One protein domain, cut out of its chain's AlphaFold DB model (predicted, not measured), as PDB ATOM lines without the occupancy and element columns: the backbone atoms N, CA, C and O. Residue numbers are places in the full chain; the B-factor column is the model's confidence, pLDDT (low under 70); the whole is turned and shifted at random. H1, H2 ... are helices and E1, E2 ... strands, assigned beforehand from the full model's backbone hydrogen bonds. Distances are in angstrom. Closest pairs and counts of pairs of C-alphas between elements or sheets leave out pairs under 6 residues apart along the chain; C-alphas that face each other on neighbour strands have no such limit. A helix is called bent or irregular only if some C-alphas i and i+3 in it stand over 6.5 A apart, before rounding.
ATOM      1  N   LYS A 176     364.921 290.453 282.823       86.56
ATOM      2  CA  LYS A 176     364.202 291.483 282.051       86.56
ATOM      3  C   LYS A 176     363.228 290.892 281.029       86.56
ATOM      4  O   LYS A 176     362.678 291.630 280.211       86.56
ATOM      5  N   ALA A 177     363.076 289.567 281.007       90.56
ATOM      6  CA  ALA A 177     362.099 288.910 280.150       90.56
ATOM      7  C   ALA A 177     360.671 289.276 280.587       90.56
ATOM      8  O   ALA A 177     360.430 289.526 281.761       90.56
ATOM      9  N   ILE A 178     359.716 289.250 279.650       92.25
ATOM     10  CA  ILE A 178     358.291 289.463 279.968       92.25
ATOM     11  C   ILE A 178     357.801 288.379 280.941       92.25
ATOM     12  O   ILE A 178     357.141 288.681 281.925       92.25
ATOM     13  N   PHE A 179     358.177 287.123 280.684       93.56
ATOM     14  CA  PHE A 179     357.876 285.973 281.536       93.56
ATOM     15  C   PHE A 179     359.127 285.573 282.320       93.56
ATOM     16  O   PHE A 179     359.898 284.709 281.896       93.56
ATOM     17  N   VAL A 180     359.357 286.246 283.448       91.75
ATOM     18  CA  VAL A 180     360.568 286.071 284.266       91.75
ATOM     19  C   VAL A 180     360.733 284.644 284.796       91.75
ATOM     20  O   VAL A 180     361.860 284.174 284.910       91.75
ATOM     21  N   ASN A 181     359.636 283.921 285.027       92.12
ATOM     22  CA  ASN A 181     359.600 282.557 285.562       92.12
ATOM     23  C   ASN A 181     358.999 281.559 284.556       92.12
ATOM     24  O   ASN A 181     358.301 280.613 284.925       92.12
ATOM     25  N   ALA A 182     359.287 281.744 283.264       91.75
ATOM     26  CA  ALA A 182     358.828 280.859 282.191       91.75
ATOM     27  C   ALA A 182     359.130 279.371 282.468       91.75
ATOM     28  O   ALA A 182     358.247 278.521 282.356       91.75
ATOM     29  N   LYS A 183     360.354 279.055 282.925       91.88
ATOM     30  CA  LYS A 183     360.783 277.672 283.212       91.88
ATOM     31  C   LYS A 183     359.918 276.978 284.268       91.88
ATOM     32  O   LYS A 183     359.516 275.834 284.056       91.88
ATOM     33  N   LEU A 184     359.575 277.689 285.346       93.50
ATOM     34  CA  LEU A 184     358.683 277.215 286.411       93.50
ATOM     35  C   LEU A 184     357.300 276.813 285.867       93.50
ATOM     36  O   LEU A 184     356.649 275.911 286.391       93.50
ATOM     37  N   CYS A 185     356.847 277.468 284.798       94.38
ATOM     38  CA  CYS A 185     355.514 277.276 284.231       94.38
ATOM     39  C   CYS A 185     355.454 276.182 283.151       94.38
ATOM     40  O   CYS A 185     354.361 275.778 282.762       94.38
ATOM     41  N   ASN A 186     356.594 275.645 282.702       94.38
ATOM     42  CA  ASN A 186     356.650 274.674 281.602       94.38
ATOM     43  C   ASN A 186     355.833 273.402 281.865       94.38
ATOM     44  O   ASN A 186     355.049 272.986 281.013       94.38
ATOM     45  N   LYS A 187     356.005 272.771 283.036       95.25
ATOM     46  CA  LYS A 187     355.261 271.542 283.369       95.25
ATOM     47  C   LYS A 187     353.761 271.816 283.498       95.25
ATOM     48  O   LYS A 187     352.961 271.008 283.038       95.25
ATOM     49  N   LEU A 188     353.393 272.972 284.050       94.94
ATOM     50  CA  LEU A 188     352.002 273.393 284.200       94.94
ATOM     51  C   LEU A 188     351.328 273.651 282.835       94.94
ATOM     52  O   LEU A 188     350.210 273.194 282.609       94.94
ATOM     53  N   ASP A 189     352.023 274.295 281.892       94.75
ATOM     54  CA  ASP A 189     351.568 274.469 280.500       94.75
ATOM     55  C   ASP A 189     351.411 273.119 279.771       94.75
ATOM     56  O   ASP A 189     350.406 272.867 279.104       94.75
ATOM     57  N   GLN A 190     352.365 272.199 279.935       95.38
ATOM     58  CA  GLN A 190     352.268 270.851 279.361       95.38
ATOM     59  C   GLN A 190     351.081 270.060 279.919       95.38
ATOM     60  O   GLN A 190     350.403 269.355 279.171       95.38
ATOM     61  N   GLU A 191     350.828 270.163 281.221       95.56
ATOM     62  CA  GLU A 191     349.684 269.523 281.862       95.56
ATOM     63  C   GLU A 191     348.361 270.080 281.320       95.56
ATOM     64  O   GLU A 191     347.489 269.310 280.912       95.56
ATOM     65  N   MET A 192     348.246 271.409 281.225       95.25
ATOM     66  CA  MET A 192     347.097 272.085 280.619       95.25
ATOM     67  C   MET A 192     346.823 271.552 279.215       95.25
ATOM     68  O   MET A 192     345.703 271.137 278.925       95.25
ATOM     69  N   LYS A 193     347.851 271.499 278.356       94.25
ATOM     70  CA  LYS A 193     347.732 271.022 276.970       94.25
ATOM     71  C   LYS A 193     347.240 269.578 276.894       94.25
ATOM     72  O   LYS A 193     346.391 269.273 276.060       94.25
ATOM     73  N   LYS A 194     347.722 268.702 277.781       95.69
ATOM     74  CA  LYS A 194     347.253 267.308 277.864       95.69
ATOM     75  C   LYS A 194     345.772 267.233 278.237       95.69
ATOM     76  O   LYS A 194     345.031 266.497 277.596       95.69
ATOM     77  N   ILE A 195     345.325 268.018 279.218       95.19
ATOM     78  CA  ILE A 195     343.908 268.079 279.616       95.19
ATOM     79  C   ILE A 195     343.057 268.686 278.490       95.19
ATOM     80  O   ILE A 195     341.985 268.186 278.163       95.19
ATOM     81  N   ALA A 196     343.549 269.731 277.831       93.00
ATOM     82  CA  ALA A 196     342.863 270.377 276.720       93.00
ATOM     83  C   ALA A 196     342.608 269.418 275.542       93.00
ATOM     84  O   ALA A 196     341.652 269.621 274.796       93.00
ATOM     85  N   MET A 197     343.431 268.381 275.354       93.31
ATOM     86  CA  MET A 197     343.220 267.356 274.322       93.31
ATOM     87  C   MET A 197     342.060 266.401 274.634       93.31
ATOM     88  O   MET A 197     341.513 265.814 273.704       93.31
ATOM     89  N   THR A 198     341.671 266.240 275.903       94.06
ATOM     90  CA  THR A 198     340.621 265.289 276.313       94.06
ATOM     91  C   THR A 198     339.236 265.925 276.427       94.06
ATOM     92  O   THR A 198     338.231 265.217 276.411       94.06
ATOM     93  N   ILE A 199     339.163 267.255 276.516       92.19
ATOM     94  CA  ILE A 199     337.905 268.000 276.617       92.19
ATOM     95  C   ILE A 199     337.287 268.186 275.226       92.19
ATOM     96  O   ILE A 199     337.883 268.813 274.344       92.19
ATOM     97  N   SER A 200     336.053 267.708 275.055       86.56
ATOM     98  CA  SER A 200     335.180 268.086 273.943       86.56
ATOM     99  C   SER A 200     334.442 269.395 274.270       86.56
ATOM    100  O   SER A 200     333.924 269.575 275.367       86.56
ATOM    101  N   GLY A 201     334.399 270.334 273.319       88.38
ATOM    102  CA  GLY A 201     333.747 271.640 273.500       88.38
ATOM    103  C   GLY A 201     334.684 272.766 273.963       88.38
ATOM    104  O   GLY A 201     335.877 272.758 273.659       88.38
ATOM    105  N   SER A 202     334.117 273.775 274.639       88.94
ATOM    106  CA  SER A 202     334.844 274.987 275.052       88.94
ATOM    107  C   SER A 202     335.861 274.703 276.156       88.94
ATOM    108  O   SER A 202     335.567 274.015 277.132       88.94
ATOM    109  N   LYS A 203     337.053 275.289 276.017       93.38
ATOM    110  CA  LYS A 203     338.196 275.126 276.932       93.38
ATOM    111  C   LYS A 203     338.508 276.401 277.719       93.38
ATOM    112  O   LYS A 203     339.471 276.433 278.480       93.38
ATOM    113  N   GLY A 204     337.676 277.437 277.585       90.62
ATOM    114  CA  GLY A 204     337.938 278.757 278.158       90.62
ATOM    115  C   GLY A 204     338.138 278.751 279.675       90.62
ATOM    116  O   GLY A 204     339.043 279.413 280.169       90.62
ATOM    117  N   SER A 205     337.377 277.953 280.432       92.12
ATOM    118  CA  SER A 205     337.552 277.849 281.892       92.12
ATOM    119  C   SER A 205     338.895 277.225 282.289       92.12
ATOM    120  O   SER A 205     339.522 277.674 283.250       92.12
ATOM    121  N   LEU A 206     339.368 276.230 281.528       94.50
ATOM    122  CA  LEU A 206     340.689 275.628 281.707       94.50
ATOM    123  C   LEU A 206     341.780 276.666 281.431       94.50
ATOM    124  O   LEU A 206     342.667 276.859 282.260       94.50
ATOM    125  N   TYR A 207     341.690 277.363 280.296       94.38
ATOM    126  CA  TYR A 207     342.677 278.370 279.910       94.38
ATOM    127  C   TYR A 207     342.719 279.541 280.883       94.38
ATOM    128  O   TYR A 207     343.807 279.960 281.267       94.38
ATOM    129  N   LYS A 208     341.557 279.996 281.360       93.50
ATOM    130  CA  LYS A 208     341.452 281.003 282.416       93.50
ATOM    131  C   LYS A 208     342.196 280.547 283.669       93.50
ATOM    132  O   LYS A 208     343.139 281.208 284.079       93.50
ATOM    133  N   LYS A 209     341.859 279.375 284.218       94.12
ATOM    134  CA  LYS A 209     342.494 278.851 285.440       94.12
ATOM    135  C   LYS A 209     344.021 278.772 285.326       94.12
ATOM    136  O   LYS A 209     344.727 279.214 286.226       94.12
ATOM    137  N   TYR A 210     344.534 278.195 284.242       95.25
ATOM    138  CA  TYR A 210     345.978 278.015 284.068       95.25
ATOM    139  C   TYR A 210     346.694 279.329 283.738       95.25
ATOM    140  O   TYR A 210     347.764 279.587 284.287       95.25
ATOM    141  N   GLY A 211     346.095 280.175 282.899       95.31
ATOM    142  CA  GLY A 211     346.633 281.489 282.560       95.31
ATOM    143  C   GLY A 211     346.747 282.401 283.783       95.31
ATOM    144  O   GLY A 211     347.765 283.067 283.937       95.31
ATOM    145  N   GLU A 212     345.768 282.370 284.693       95.31
ATOM    146  CA  GLU A 212     345.814 283.109 285.964       95.31
ATOM    147  C   GLU A 212     347.023 282.687 286.815       95.31
ATOM    148  O   GLU A 212     347.842 283.526 287.190       95.31
ATOM    149  N   ILE A 213     347.189 281.382 287.064       95.06
ATOM    150  CA  ILE A 213     348.306 280.853 287.867       95.06
ATOM    151  C   ILE A 213     349.651 281.254 287.253       95.06
ATOM    152  O   ILE A 213     350.577 281.660 287.956       95.06
ATOM    153  N   ILE A 214     349.766 281.151 285.931       95.50
ATOM    154  CA  ILE A 214     351.010 281.414 285.207       95.50
ATOM    155  C   ILE A 214     351.335 282.906 285.178       95.50
ATOM    156  O   ILE A 214     352.502 283.266 285.345       95.50
ATOM    157  N   ALA A 215     350.338 283.776 285.021       95.31
ATOM    158  CA  ALA A 215     350.530 285.219 285.116       95.31
ATOM    159  C   ALA A 215     351.075 285.606 286.501       95.31
ATOM    160  O   ALA A 215     352.094 286.297 286.589       95.31
ATOM    161  N   LEU A 216     350.472 285.081 287.575       94.38
ATOM    162  CA  LEU A 216     350.912 285.333 288.952       94.38
ATOM    163  C   LEU A 216     352.346 284.836 289.195       94.38
ATOM    164  O   LEU A 216     353.185 285.589 289.688       94.38
ATOM    165  N   ARG A 217     352.676 283.611 288.758       94.06
ATOM    166  CA  ARG A 217     354.041 283.055 288.868       94.06
ATOM    167  C   ARG A 217     355.096 283.888 288.139       94.06
ATOM    168  O   ARG A 217     356.262 283.877 288.526       94.06
ATOM    169  N   ASN A 218     354.707 284.614 287.093       93.69
ATOM    170  CA  ASN A 218     355.586 285.502 286.331       93.69
ATOM    171  C   ASN A 218     355.580 286.952 286.843       93.69
ATOM    172  O   ASN A 218     356.037 287.849 286.139       93.69
ATOM    173  N   GLY A 219     355.089 287.199 288.060       91.81
ATOM    174  CA  GLY A 219     355.151 288.517 288.686       91.81
ATOM    175  C   GLY A 219     354.171 289.527 288.090       91.81
ATOM    176  O   GLY A 219     354.414 290.733 288.174       91.81
ATOM    177  N   PHE A 220     353.077 289.057 287.494       93.50
ATOM    178  CA  PHE A 220     351.960 289.920 287.136       93.50
ATOM    179  C   PHE A 220     350.916 289.941 288.251       93.50
ATOM    180  O   PHE A 220     350.801 289.011 289.043       93.50
ATOM    181  N   THR A 221     350.135 291.012 288.290       93.06
ATOM    182  CA  THR A 221     349.017 291.205 289.223       93.06
ATOM    183  C   THR A 221     347.735 291.431 288.441       93.06
ATOM    184  O   THR A 221     347.792 291.914 287.310       93.06
ATOM    185  N   GLU A 222     346.590 291.047 289.003       92.62
ATOM    186  CA  GLU A 222     345.303 291.232 288.331       92.62
ATOM    187  C   GLU A 222     345.047 292.719 288.044       92.62
ATOM    188  O   GLU A 222     345.353 293.605 288.848       92.62
ATOM    189  N   TYR A 223     344.533 292.995 286.851       89.25
ATOM    190  CA  TYR A 223     344.305 294.334 286.338       89.25
ATOM    191  C   TYR A 223     342.925 294.394 285.684       89.25
ATOM    192  O   TYR A 223     342.537 293.499 284.940       89.25
ATOM    193  N   HIS A 224     342.184 295.472 285.943       86.06
ATOM    194  CA  HIS A 224     340.800 295.630 285.492       86.06
ATOM    195  C   HIS A 224     340.661 296.863 284.590       86.06
ATOM    196  O   HIS A 224     340.192 297.911 285.044       86.06
ATOM    197  N   PRO A 225     341.120 296.797 283.328       80.50
ATOM    198  CA  PRO A 225     340.897 297.874 282.379       80.50
ATOM    199  C   PRO A 225     339.439 297.905 281.920       80.50
ATOM    200  O   PRO A 225     338.764 296.877 281.898       80.50
ATOM    201  N   LYS A 226     338.976 299.065 281.451       70.81
ATOM    202  CA  LYS A 226     337.734 299.125 280.678       70.81
ATOM    203  C   LYS A 226     337.961 298.493 279.305       70.81
ATOM    204  O   LYS A 226     338.713 299.028 278.491       70.81
ATOM    205  N   ASN A 227     337.310 297.363 279.041       68.38
ATOM    206  CA  ASN A 227     337.219 296.793 277.701       68.38
ATOM    207  C   ASN A 227     335.756 296.836 277.227       68.38
ATOM    208  O   ASN A 227     334.945 296.066 277.736       68.38
ATOM    209  N   PRO A 228     335.404 297.690 276.250       56.44
ATOM    210  CA  PRO A 228     334.031 297.792 275.757       56.44
ATOM    211  C   PRO A 228     333.577 296.580 274.924       56.44
ATOM    212  O   PRO A 228     332.404 296.500 274.570       56.44
ATOM    213  N   TYR A 229     334.481 295.652 274.586       62.25
ATOM    214  CA  TYR A 229     334.201 294.519 273.700       62.25
ATOM    215  C   TYR A 229     334.080 293.171 274.420       62.25
ATOM    216  O   TYR A 229     333.469 292.257 273.871       62.25
ATOM    217  N   ASN A 230     334.667 293.020 275.614       67.94
ATOM    218  CA  ASN A 230     334.583 291.782 276.390       67.94
ATOM    219  C   ASN A 230     334.864 292.032 277.882       67.94
ATOM    220  O   ASN A 230     336.015 292.227 278.277       67.94
ATOM    221  N   GLU A 231     333.810 292.003 278.698       69.12
ATOM    222  CA  GLU A 231     333.894 292.190 280.153       69.12
ATOM    223  C   GLU A 231     334.463 290.960 280.886       69.12
ATOM    224  O   GLU A 231     334.990 291.089 281.989       69.12
ATOM    225  N   ASP A 232     334.419 289.777 280.263       71.94
ATOM    226  CA  ASP A 232     334.864 288.519 280.876       71.94
ATOM    227  C   ASP A 232     336.375 288.272 280.732       71.94
ATOM    228  O   ASP A 232     336.933 287.378 281.390       71.94
ATOM    229  N   THR A 233     337.056 289.045 279.877       78.06
ATOM    230  CA  THR A 233     338.502 288.929 279.676       78.06
ATOM    231  C   THR A 233     339.238 289.393 280.924       78.06
ATOM    232  O   THR A 233     339.196 290.563 281.302       78.06
ATOM    233  N   LYS A 234     339.988 288.477 281.541       85.62
ATOM    234  CA  LYS A 234     340.908 288.835 282.618       85.62
ATOM    235  C   LYS A 234     342.208 289.393 282.070       85.62
ATOM    236  O   LYS A 234     342.804 288.819 281.154       85.62
ATOM    237  N   TYR A 235     342.658 290.473 282.698       90.44
ATOM    238  CA  TYR A 235     343.922 291.115 282.395       90.44
ATOM    239  C   TYR A 235     344.858 291.073 283.593       90.44
ATOM    240  O   TYR A 235     344.439 291.058 284.749       90.44
ATOM    241  N   PHE A 236     346.147 291.091 283.290       93.81
ATOM    242  CA  PHE A 236     347.212 291.117 284.276       93.81
ATOM    243  C   PHE A 236     348.229 292.178 283.893       93.81
ATOM    244  O   PHE A 236     348.513 292.342 282.712       93.81
ATOM    245  N   ILE A 237     348.793 292.889 284.860       92.94
ATOM    246  CA  ILE A 237     349.821 293.907 284.630       92.94
ATOM    247  C   ILE A 237     351.105 293.545 285.374       92.94
ATOM    248  O   ILE A 237     351.063 293.091 286.521       92.94
ATOM    249  N   SER A 238     352.248 293.712 284.710       92.25
ATOM    250  CA  SER A 238     353.564 293.469 285.306       92.25
ATOM    251  C   SER A 238     353.835 294.454 286.446       92.25
ATOM    252  O   SER A 238     353.322 295.577 286.445       92.25
ATOM    253  N   LYS A 239     354.678 294.072 287.416       87.44
ATOM    254  CA  LYS A 239     355.064 294.942 288.551       87.44
ATOM    255  C   LYS A 239     355.595 296.316 288.111       87.44
ATOM    256  O   LYS A 239     355.283 297.326 288.737       87.44
ATOM    257  N   ASP A 240     356.352 296.368 287.014       87.56
ATOM    258  CA  ASP A 240     356.892 297.605 286.426       87.56
ATOM    259  C   ASP A 240     355.874 298.390 285.572       87.56
ATOM    260  O   ASP A 240     356.194 299.456 285.043       87.56
ATOM    261  N   LYS A 241     354.641 297.881 285.445       88.44
ATOM    262  CA  LYS A 241     353.531 298.440 284.659       88.44
ATOM    263  C   LYS A 241     353.826 298.600 283.168       88.44
ATOM    264  O   LYS A 241     353.141 299.365 282.487       88.44
ATOM    265  N   LYS A 242     354.845 297.906 282.658       89.50
ATOM    266  CA  LYS A 242     355.262 297.985 281.257       89.50
ATOM    267  C   LYS A 242     354.441 297.074 280.350       89.50
ATOM    268  O   LYS A 242     354.174 297.445 279.205       89.50
ATOM    269  N   TYR A 243     354.056 295.907 280.860       92.38
ATOM    270  CA  TYR A 243     353.384 294.864 280.098       92.38
ATOM    271  C   TYR A 243     352.022 294.539 280.694       92.38
ATOM    272  O   TYR A 243     351.863 294.453 281.912       92.38
ATOM    273  N   ILE A 244     351.051 294.318 279.816       92.31
ATOM    274  CA  ILE A 244     349.727 293.811 280.162       92.31
ATOM    275  C   ILE A 244     349.518 292.496 279.417       92.31
ATOM    276  O   ILE A 244     349.811 292.412 278.225       92.31
ATOM    277  N   LEU A 245     349.006 291.486 280.111       93.69
ATOM    278  CA  LEU A 245     348.565 290.218 279.540       93.69
ATOM    279  C   LEU A 245     347.038 290.211 279.476       93.69
ATOM    280  O   LEU A 245     346.392 290.621 280.440       93.69
ATOM    281  N   SER A 246     346.473 289.700 278.392       92.31
ATOM    282  CA  SER A 246     345.114 289.150 278.356       92.31
ATOM    283  C   SER A 246     345.202 287.632 278.200       92.31
ATOM    284  O   SER A 246     346.148 287.116 277.599       92.31
ATOM    285  N   ILE A 247     344.231 286.902 278.748       92.38
ATOM    286  CA  ILE A 247     344.117 285.457 278.517       92.38
ATOM    287  C   ILE A 247     343.170 285.221 277.338       92.38
ATOM    288  O   ILE A 247     341.980 285.520 277.439       92.38
ATOM    289  N   ASP A 248     343.677 284.631 276.255       88.62
ATOM    290  CA  ASP A 248     342.851 284.165 275.142       88.62
ATOM    291  C   ASP A 248     342.137 282.858 275.534       88.62
ATOM    292  O   ASP A 248     342.746 281.789 275.671       88.62
ATOM    293  N   LEU A 249     340.818 282.953 275.716       88.50
ATOM    294  CA  LEU A 249     339.954 281.845 276.131       88.50
ATOM    295  C   LEU A 249     339.585 280.882 274.988       88.50
ATOM    296  O   LEU A 249     339.017 279.820 275.257       88.50
ATOM    297  N   LEU A 250     339.895 281.221 273.736       85.69
ATOM    298  CA  LEU A 250     339.666 280.377 272.562       85.69
ATOM    299  C   LEU A 250     340.888 279.512 272.255       85.69
ATOM    300  O   LEU A 250     340.749 278.307 272.026       85.69
ATOM    301  N   HIS A 251     342.079 280.106 272.290       86.81
ATOM    302  CA  HIS A 251     343.306 279.457 271.828       86.81
ATOM    303  C   HIS A 251     344.232 278.994 272.962       86.81
ATOM    304  O   HIS A 251     345.082 278.132 272.733       86.81
ATOM    305  N   GLY A 252     344.056 279.498 274.189       88.19
ATOM    306  CA  GLY A 252     344.858 279.075 275.341       88.19
ATOM    307  C   GLY A 252     346.277 279.640 275.323       88.19
ATOM    308  O   GLY A 252     347.251 278.909 275.510       88.19
ATOM    309  N   HIS A 253     346.390 280.942 275.076       92.19
ATOM    310  CA  HIS A 253     347.643 281.692 275.102       92.19
ATOM    311  C   HIS A 253     347.442 283.081 275.714       92.19
ATOM    312  O   HIS A 253     346.320 283.501 275.995       92.19
ATOM    313  N   PHE A 254     348.536 283.799 275.939       94.25
ATOM    314  CA  PHE A 254     348.511 285.204 276.315       94.25
ATOM    315  C   PHE A 254     348.602 286.083 275.079       94.25
ATOM    316  O   PHE A 254     349.478 285.871 274.238       94.25
ATOM    317  N   GLU A 255     347.773 287.117 275.016       92.38
ATOM    318  CA  GLU A 255     348.078 288.278 274.185       92.38
ATOM    319  C   GLU A 255     348.777 289.311 275.063       92.38
ATOM    320  O   GLU A 255     348.371 289.569 276.200       92.38
ATOM    321  N   VAL A 256     349.851 289.895 274.545       92.56
ATOM    322  CA  VAL A 256     350.699 290.799 275.314       92.56
ATOM    323  C   VAL A 256     350.665 292.183 274.703       92.56
ATOM    324  O   VAL A 256     350.818 292.368 273.493       92.56
ATOM    325  N   TYR A 257     350.513 293.164 275.579       90.19
ATOM    326  CA  TYR A 257     350.453 294.575 275.260       90.19
ATOM    327  C   TYR A 257     351.583 295.303 275.981       90.19
ATOM    328  O   TYR A 257     351.854 295.039 277.150       90.19
ATOM    329  N   GLU A 258     352.231 296.239 275.297       89.56
ATOM    330  CA  GLU A 258     353.205 297.158 275.880       89.56
ATOM    331  C   GLU A 258     352.591 298.555 276.010       89.56
ATOM    332  O   GLU A 258     351.904 299.037 275.099       89.56
ATOM    333  N   GLY A 259     352.862 299.215 277.135       77.88
ATOM    334  CA  GLY A 259     352.469 300.597 277.389       77.88
ATOM    335  C   GLY A 259     351.729 300.786 278.710       77.88
ATOM    336  O   GLY A 259     351.267 299.838 279.338       77.88
ATOM    337  N   ASN A 260     351.620 302.044 279.131       66.19
ATOM    338  CA  ASN A 260     350.891 302.442 280.332       66.19
ATOM    339  C   ASN A 260     349.447 302.864 279.990       66.19
ATOM    340  O   ASN A 260     349.074 302.933 278.818       66.19
ATOM    341  N   ASN A 261     348.639 303.137 281.024       58.12
ATOM    342  CA  ASN A 261     347.187 303.396 280.996       58.12
ATOM    343  C   ASN A 261     346.649 304.356 279.906       58.12
ATOM    344  O   ASN A 261     345.444 304.476 279.790       58.12
ATOM    345  N   SER A 262     347.458 305.057 279.113       59.91
ATOM    346  CA  SER A 262     346.977 305.964 278.059       59.91
ATOM    347  C   SER A 262     347.165 305.450 276.625       59.91
ATOM    348  O   SER A 262     346.456 305.917 275.734       59.91
ATOM    349  N   LYS A 263     348.076 304.496 276.368       66.12
ATOM    350  CA  LYS A 263     348.286 303.874 275.042       66.12
ATOM    351  C   LYS A 263     348.810 302.446 275.183       66.12
ATOM    352  O   LYS A 263     350.009 302.241 275.354       66.12
ATOM    353  N   LYS A 264     347.917 301.468 275.042       74.94
ATOM    354  CA  LYS A 264     348.266 300.042 275.026       74.94
ATOM    355  C   LYS A 264     348.474 299.592 273.587       74.94
ATOM    356  O   LYS A 264     347.618 299.804 272.728       74.94
ATOM    357  N   ARG A 265     349.627 298.996 273.309       81.81
ATOM    358  CA  ARG A 265     349.983 298.484 271.987       81.81
ATOM    359  C   ARG A 265     350.149 296.980 272.078       81.81
ATOM    360  O   ARG A 265     351.060 296.526 272.756       81.81
ATOM    361  N   TRP A 266     349.334 296.225 271.349       85.81
ATOM    362  CA  TRP A 266     349.570 294.794 271.167       85.81
ATOM    363  C   TRP A 266     350.956 294.565 270.542       85.81
ATOM    364  O   TRP A 266     351.330 295.263 269.585       85.81
ATOM    365  N   ILE A 267     351.726 293.634 271.108       86.69
ATOM    366  CA  ILE A 267     353.092 293.326 270.666       86.69
ATOM    367  C   ILE A 267     353.253 291.906 270.129       86.69
ATOM    368  O   ILE A 267     354.003 291.731 269.168       86.69
ATOM    369  N   ALA A 268     352.615 290.916 270.753       90.38
ATOM    370  CA  ALA A 268     352.802 289.509 270.426       90.38
ATOM    371  C   ALA A 268     351.830 288.607 271.196       90.38
ATOM    372  O   ALA A 268     351.287 288.984 272.234       90.38
ATOM    373  N   GLU A 269     351.714 287.376 270.711       91.69
ATOM    374  CA  GLU A 269     351.126 286.248 271.431       91.69
ATOM    375  C   GLU A 269     352.218 285.350 272.006       91.69
ATOM    376  O   GLU A 269     353.260 285.132 271.372       91.69
ATOM    377  N   TYR A 270     351.955 284.792 273.184       94.50
ATOM    378  CA  TYR A 270     352.836 283.855 273.871       94.50
ATOM    379  C   TYR A 270     352.032 282.697 274.420       94.50
ATOM    380  O   TYR A 270     350.990 282.899 275.035       94.50
ATOM    381  N   ASN A 271     352.535 281.478 274.283       92.50
ATOM    382  CA  ASN A 271     351.938 280.369 275.010       92.50
ATOM    383  C   ASN A 271     352.136 280.543 276.529       92.50
ATOM    384  O   ASN A 271     352.878 281.401 277.010       92.50
ATOM    385  N   PHE A 272     351.502 279.671 277.302       91.69
ATOM    386  CA  PHE A 272     351.570 279.691 278.759       91.69
ATOM    387  C   PHE A 272     352.939 279.282 279.347       91.69
ATOM    388  O   PHE A 272     353.167 279.430 280.542       91.69
ATOM    389  N   SER A 273     353.897 278.836 278.531       88.50
ATOM    390  CA  SER A 273     355.307 278.689 278.928       88.50
ATOM    391  C   SER A 273     356.159 279.921 278.588       88.50
ATOM    392  O   SER A 273     357.375 279.892 278.745       88.50
ATOM    393  N   GLY A 274     355.549 281.020 278.130       90.62
ATOM    394  CA  GLY A 274     356.252 282.255 277.782       90.62
ATOM    395  C   GLY A 274     357.022 282.185 276.460       90.62
ATOM    396  O   GLY A 274     357.864 283.041 276.194       90.62
ATOM    397  N   VAL A 275     356.741 281.189 275.613       92.00
ATOM    398  CA  VAL A 275     357.305 281.086 274.260       92.00
ATOM    399  C   VAL A 275     356.431 281.874 273.294       92.00
ATOM    400  O   VAL A 275     355.218 281.670 273.225       92.00
ATOM    401  N   ARG A 276     357.064 282.766 272.530       92.94
ATOM    402  CA  ARG A 276     356.399 283.600 271.528       92.94
ATOM    403  C   ARG A 276     355.799 282.733 270.415       92.94
ATOM    404  O   ARG A 276     356.481 281.869 269.872       92.94
ATOM    405  N   LEU A 277     354.539 282.989 270.076       89.69
ATOM    406  CA  LEU A 277     353.801 282.319 268.999       89.69
ATOM    407  C   LEU A 277     353.750 283.176 267.731       89.69
ATOM    408  O   LEU A 277     353.906 282.669 266.623       89.69
ATOM    409  N   SER A 278     353.581 284.487 267.899       85.06
ATOM    410  CA  SER A 278     353.546 285.427 266.774       85.06
ATOM    411  C   SER A 278     354.937 285.634 266.141       85.06
ATOM    412  O   SER A 278     355.926 285.718 266.879       85.06
ATOM    413  N   PRO A 279     355.049 285.811 264.811       79.88
ATOM    414  CA  PRO A 279     356.329 286.072 264.151       79.88
ATOM    415  C   PRO A 279     357.045 287.319 264.695       79.88
ATOM    416  O   PRO A 279     356.412 288.311 265.069       79.88
ATOM    417  N   GLU A 280     358.379 287.303 264.722       73.19
ATOM    418  CA  GLU A 280     359.179 288.467 265.145       73.19
ATOM    419  C   GLU A 280     359.188 289.588 264.095       73.19
ATOM    420  O   GLU A 280     359.191 290.766 264.447       73.19
ATOM    421  N   ASN A 281     359.104 289.223 262.811       70.31
ATOM    422  CA  ASN A 281     359.216 290.132 261.667       70.31
ATOM    423  C   ASN A 281     357.867 290.379 260.969       70.31
ATOM    424  O   ASN A 281     357.777 290.285 259.747       70.31
ATOM    425  N   MET A 282     356.808 290.671 261.728       72.69
ATOM    426  CA  MET A 282     355.537 291.098 261.126       72.69
ATOM    427  C   MET A 282     355.700 292.445 260.414       72.69
ATOM    428  O   MET A 282     356.319 293.378 260.939       72.69
ATOM    429  N   SER A 283     355.109 292.572 259.228       72.94
ATOM    430  CA  SER A 283     355.053 293.840 258.511       72.94
ATOM    431  C   SER A 283     354.238 294.873 259.295       72.94
ATOM    432  O   SER A 283     353.365 294.554 260.105       72.94
ATOM    433  N   LYS A 284     354.489 296.159 259.024       70.69
ATOM    434  CA  LYS A 284     353.753 297.263 259.659       70.69
ATOM    435  C   LYS A 284     352.233 297.133 259.468       70.69
ATOM    436  O   LYS A 284     351.495 297.441 260.396       70.69
ATOM    437  N   LYS A 285     351.794 296.652 258.298       76.12
ATOM    438  CA  LYS A 285     350.378 296.475 257.952       76.12
ATOM    439  C   LYS A 285     349.728 295.354 258.768       76.12
ATOM    440  O   LYS A 285     348.712 295.602 259.403       76.12
ATOM    441  N   GLU A 286     350.349 294.176 258.823       75.94
ATOM    442  CA  GLU A 286     349.861 293.041 259.631       75.94
ATOM    443  C   GLU A 286     349.751 293.429 261.110       75.94
ATOM    444  O   GLU A 286     348.773 293.130 261.791       75.94
ATOM    445  N   LEU A 287     350.734 294.182 261.603       68.06
ATOM    446  CA  LEU A 287     350.762 294.618 262.990       68.06
ATOM    447  C   LEU A 287     349.712 295.710 263.289       68.06
ATOM    448  O   LEU A 287     349.213 295.790 264.408       68.06
ATOM    449  N   GLU A 288     349.360 296.553 262.315       67.12
ATOM    450  CA  GLU A 288     348.271 297.538 262.428       67.12
ATOM    451  C   GLU A 288     346.880 296.891 262.356       67.12
ATOM    452  O   GLU A 288     345.984 297.297 263.104       67.12
ATOM    453  N   GLU A 289     346.708 295.857 261.532       72.25
ATOM    454  CA  GLU A 289     345.488 295.041 261.481       72.25
ATOM    455  C   GLU A 289     345.263 294.325 262.823       72.25
ATOM    456  O   GLU A 289     344.206 294.488 263.437       72.25
ATOM    457  N   MET A 290     346.290 293.654 263.361       70.44
ATOM    458  CA  MET A 290     346.207 292.981 264.666       70.44
ATOM    459  C   MET A 290     345.883 293.958 265.803       70.44
ATOM    460  O   MET A 290     345.011 293.684 266.626       70.44
ATOM    461  N   ARG A 291     346.511 295.142 265.828       66.44
ATOM    462  CA  ARG A 291     346.207 296.185 266.829       66.44
ATOM    463  C   ARG A 291     344.781 296.717 266.748       66.44
ATOM    464  O   ARG A 291     344.265 297.192 267.757       66.44
ATOM    465  N   SER A 292     344.187 296.734 265.561       62.12
ATOM    466  CA  SER A 292     342.830 297.251 265.373       62.12
ATOM    467  C   SER A 292     341.787 296.274 265.911       62.12
ATOM    468  O   SER A 292     340.801 296.717 266.492       62.12
ATOM    469  N   ASN A 293     342.057 294.971 265.801       64.75
ATOM    470  CA  ASN A 293     341.172 293.911 266.284       64.75
ATOM    471  C   ASN A 293     341.269 293.677 267.803       64.75
ATOM    472  O   ASN A 293     340.306 293.216 268.405       64.75
ATOM    473  N   HIS A 294     342.394 294.040 268.430       61.03
ATOM    474  CA  HIS A 294     342.687 293.746 269.840       61.03
ATOM    475  C   HIS A 294     342.856 295.019 270.689       61.03
ATOM    476  O   HIS A 294     343.788 295.149 271.481       61.03
ATOM    477  N   ARG A 295     342.010 296.038 270.501       57.97
ATOM    478  CA  ARG A 295     342.118 297.279 271.289       57.97
ATOM    479  C   ARG A 295     341.702 297.058 272.745       57.97
ATOM    480  O   ARG A 295     340.642 296.509 273.016       57.97
TER     481      ARG A 295
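What this domain is: This is residues 176 to 295 of the 298 residues of an uncharacterized protein of Clostridium sp. AM49-4BH (UniProt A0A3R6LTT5). One strongly twisted sheet of five strands has H2 packed on one face, giving two layers, and H1 lies side by side with H2 as a helical hairpin; H3 only grazes the sheet at edge strand E5. The sheet is a meander, each strand the antiparallel neighbour of the one before, in the order E1 E2 E3 E4 E5. The printed part has 120 residues with three named helices and five named strands, H1 H2 E1 E2 E3 E4 E5 H3 along the chain, in the mixed class. It is compact, with a radius of gyration of the C-alphas of 14.0 A, and spans 38 by 30 by 30 A.

How they stand to each other: Start at H1, residues 182 to 198, which touches H2, residues 204 to 217, at a shallow tilt of 9 degrees, opposite ways; their closest C-alphas, Cys 185 and Ile 214, are 6.2 A apart. H2 is on the sheet, where its Gly 211 and Ile 247 of E3, residues 243 to 248, are the closest C-alphas of the two, at 6.2 A. Look for N to O pairs within hydrogen-bond range between E1, residues 220 to 223, and E2, residues 235 to 238: N 221 and O 237, 2.9 A. E2 and E3 have N 236 and O 245 at 2.9 A. E4, residues 253 to 258, is the antiparallel neighbour of E3, with N 257 and O 244 within hydrogen-bond range at 2.8 A, and of E5, residues 265 to 271, with N 254 and O 270 within hydrogen-bond range at 2.8 A. H3, residues 284 to 293, comes closest to E5 at the C-alphas of Arg 291 and Trp 266, 5.7 A. Every O i to N i+4 pair is within range in H2 and H3, and 10 of 13 in H1.

Where its parts are: Find C-alpha 182 at (358.828, 280.859, 282.191); from there H1 runs 24.7 A, irregular, with C-alphas 184 and 187 7.3 A apart. H2 measures 19.8 A and E5 18.5 A. H3 ends at C-alpha 293, (341.172, 293.911, 266.284).

The domain as a whole: The C-alphas farthest apart, Thr 198 and Ser 262, are 41.2 A apart. The printed part has no cut; the links E1 to E2 and E5 to H3 are long. Its pLDDT is under 70 at residues 227 to 231, 260 to 263, 287 to 288 and 291 to 295.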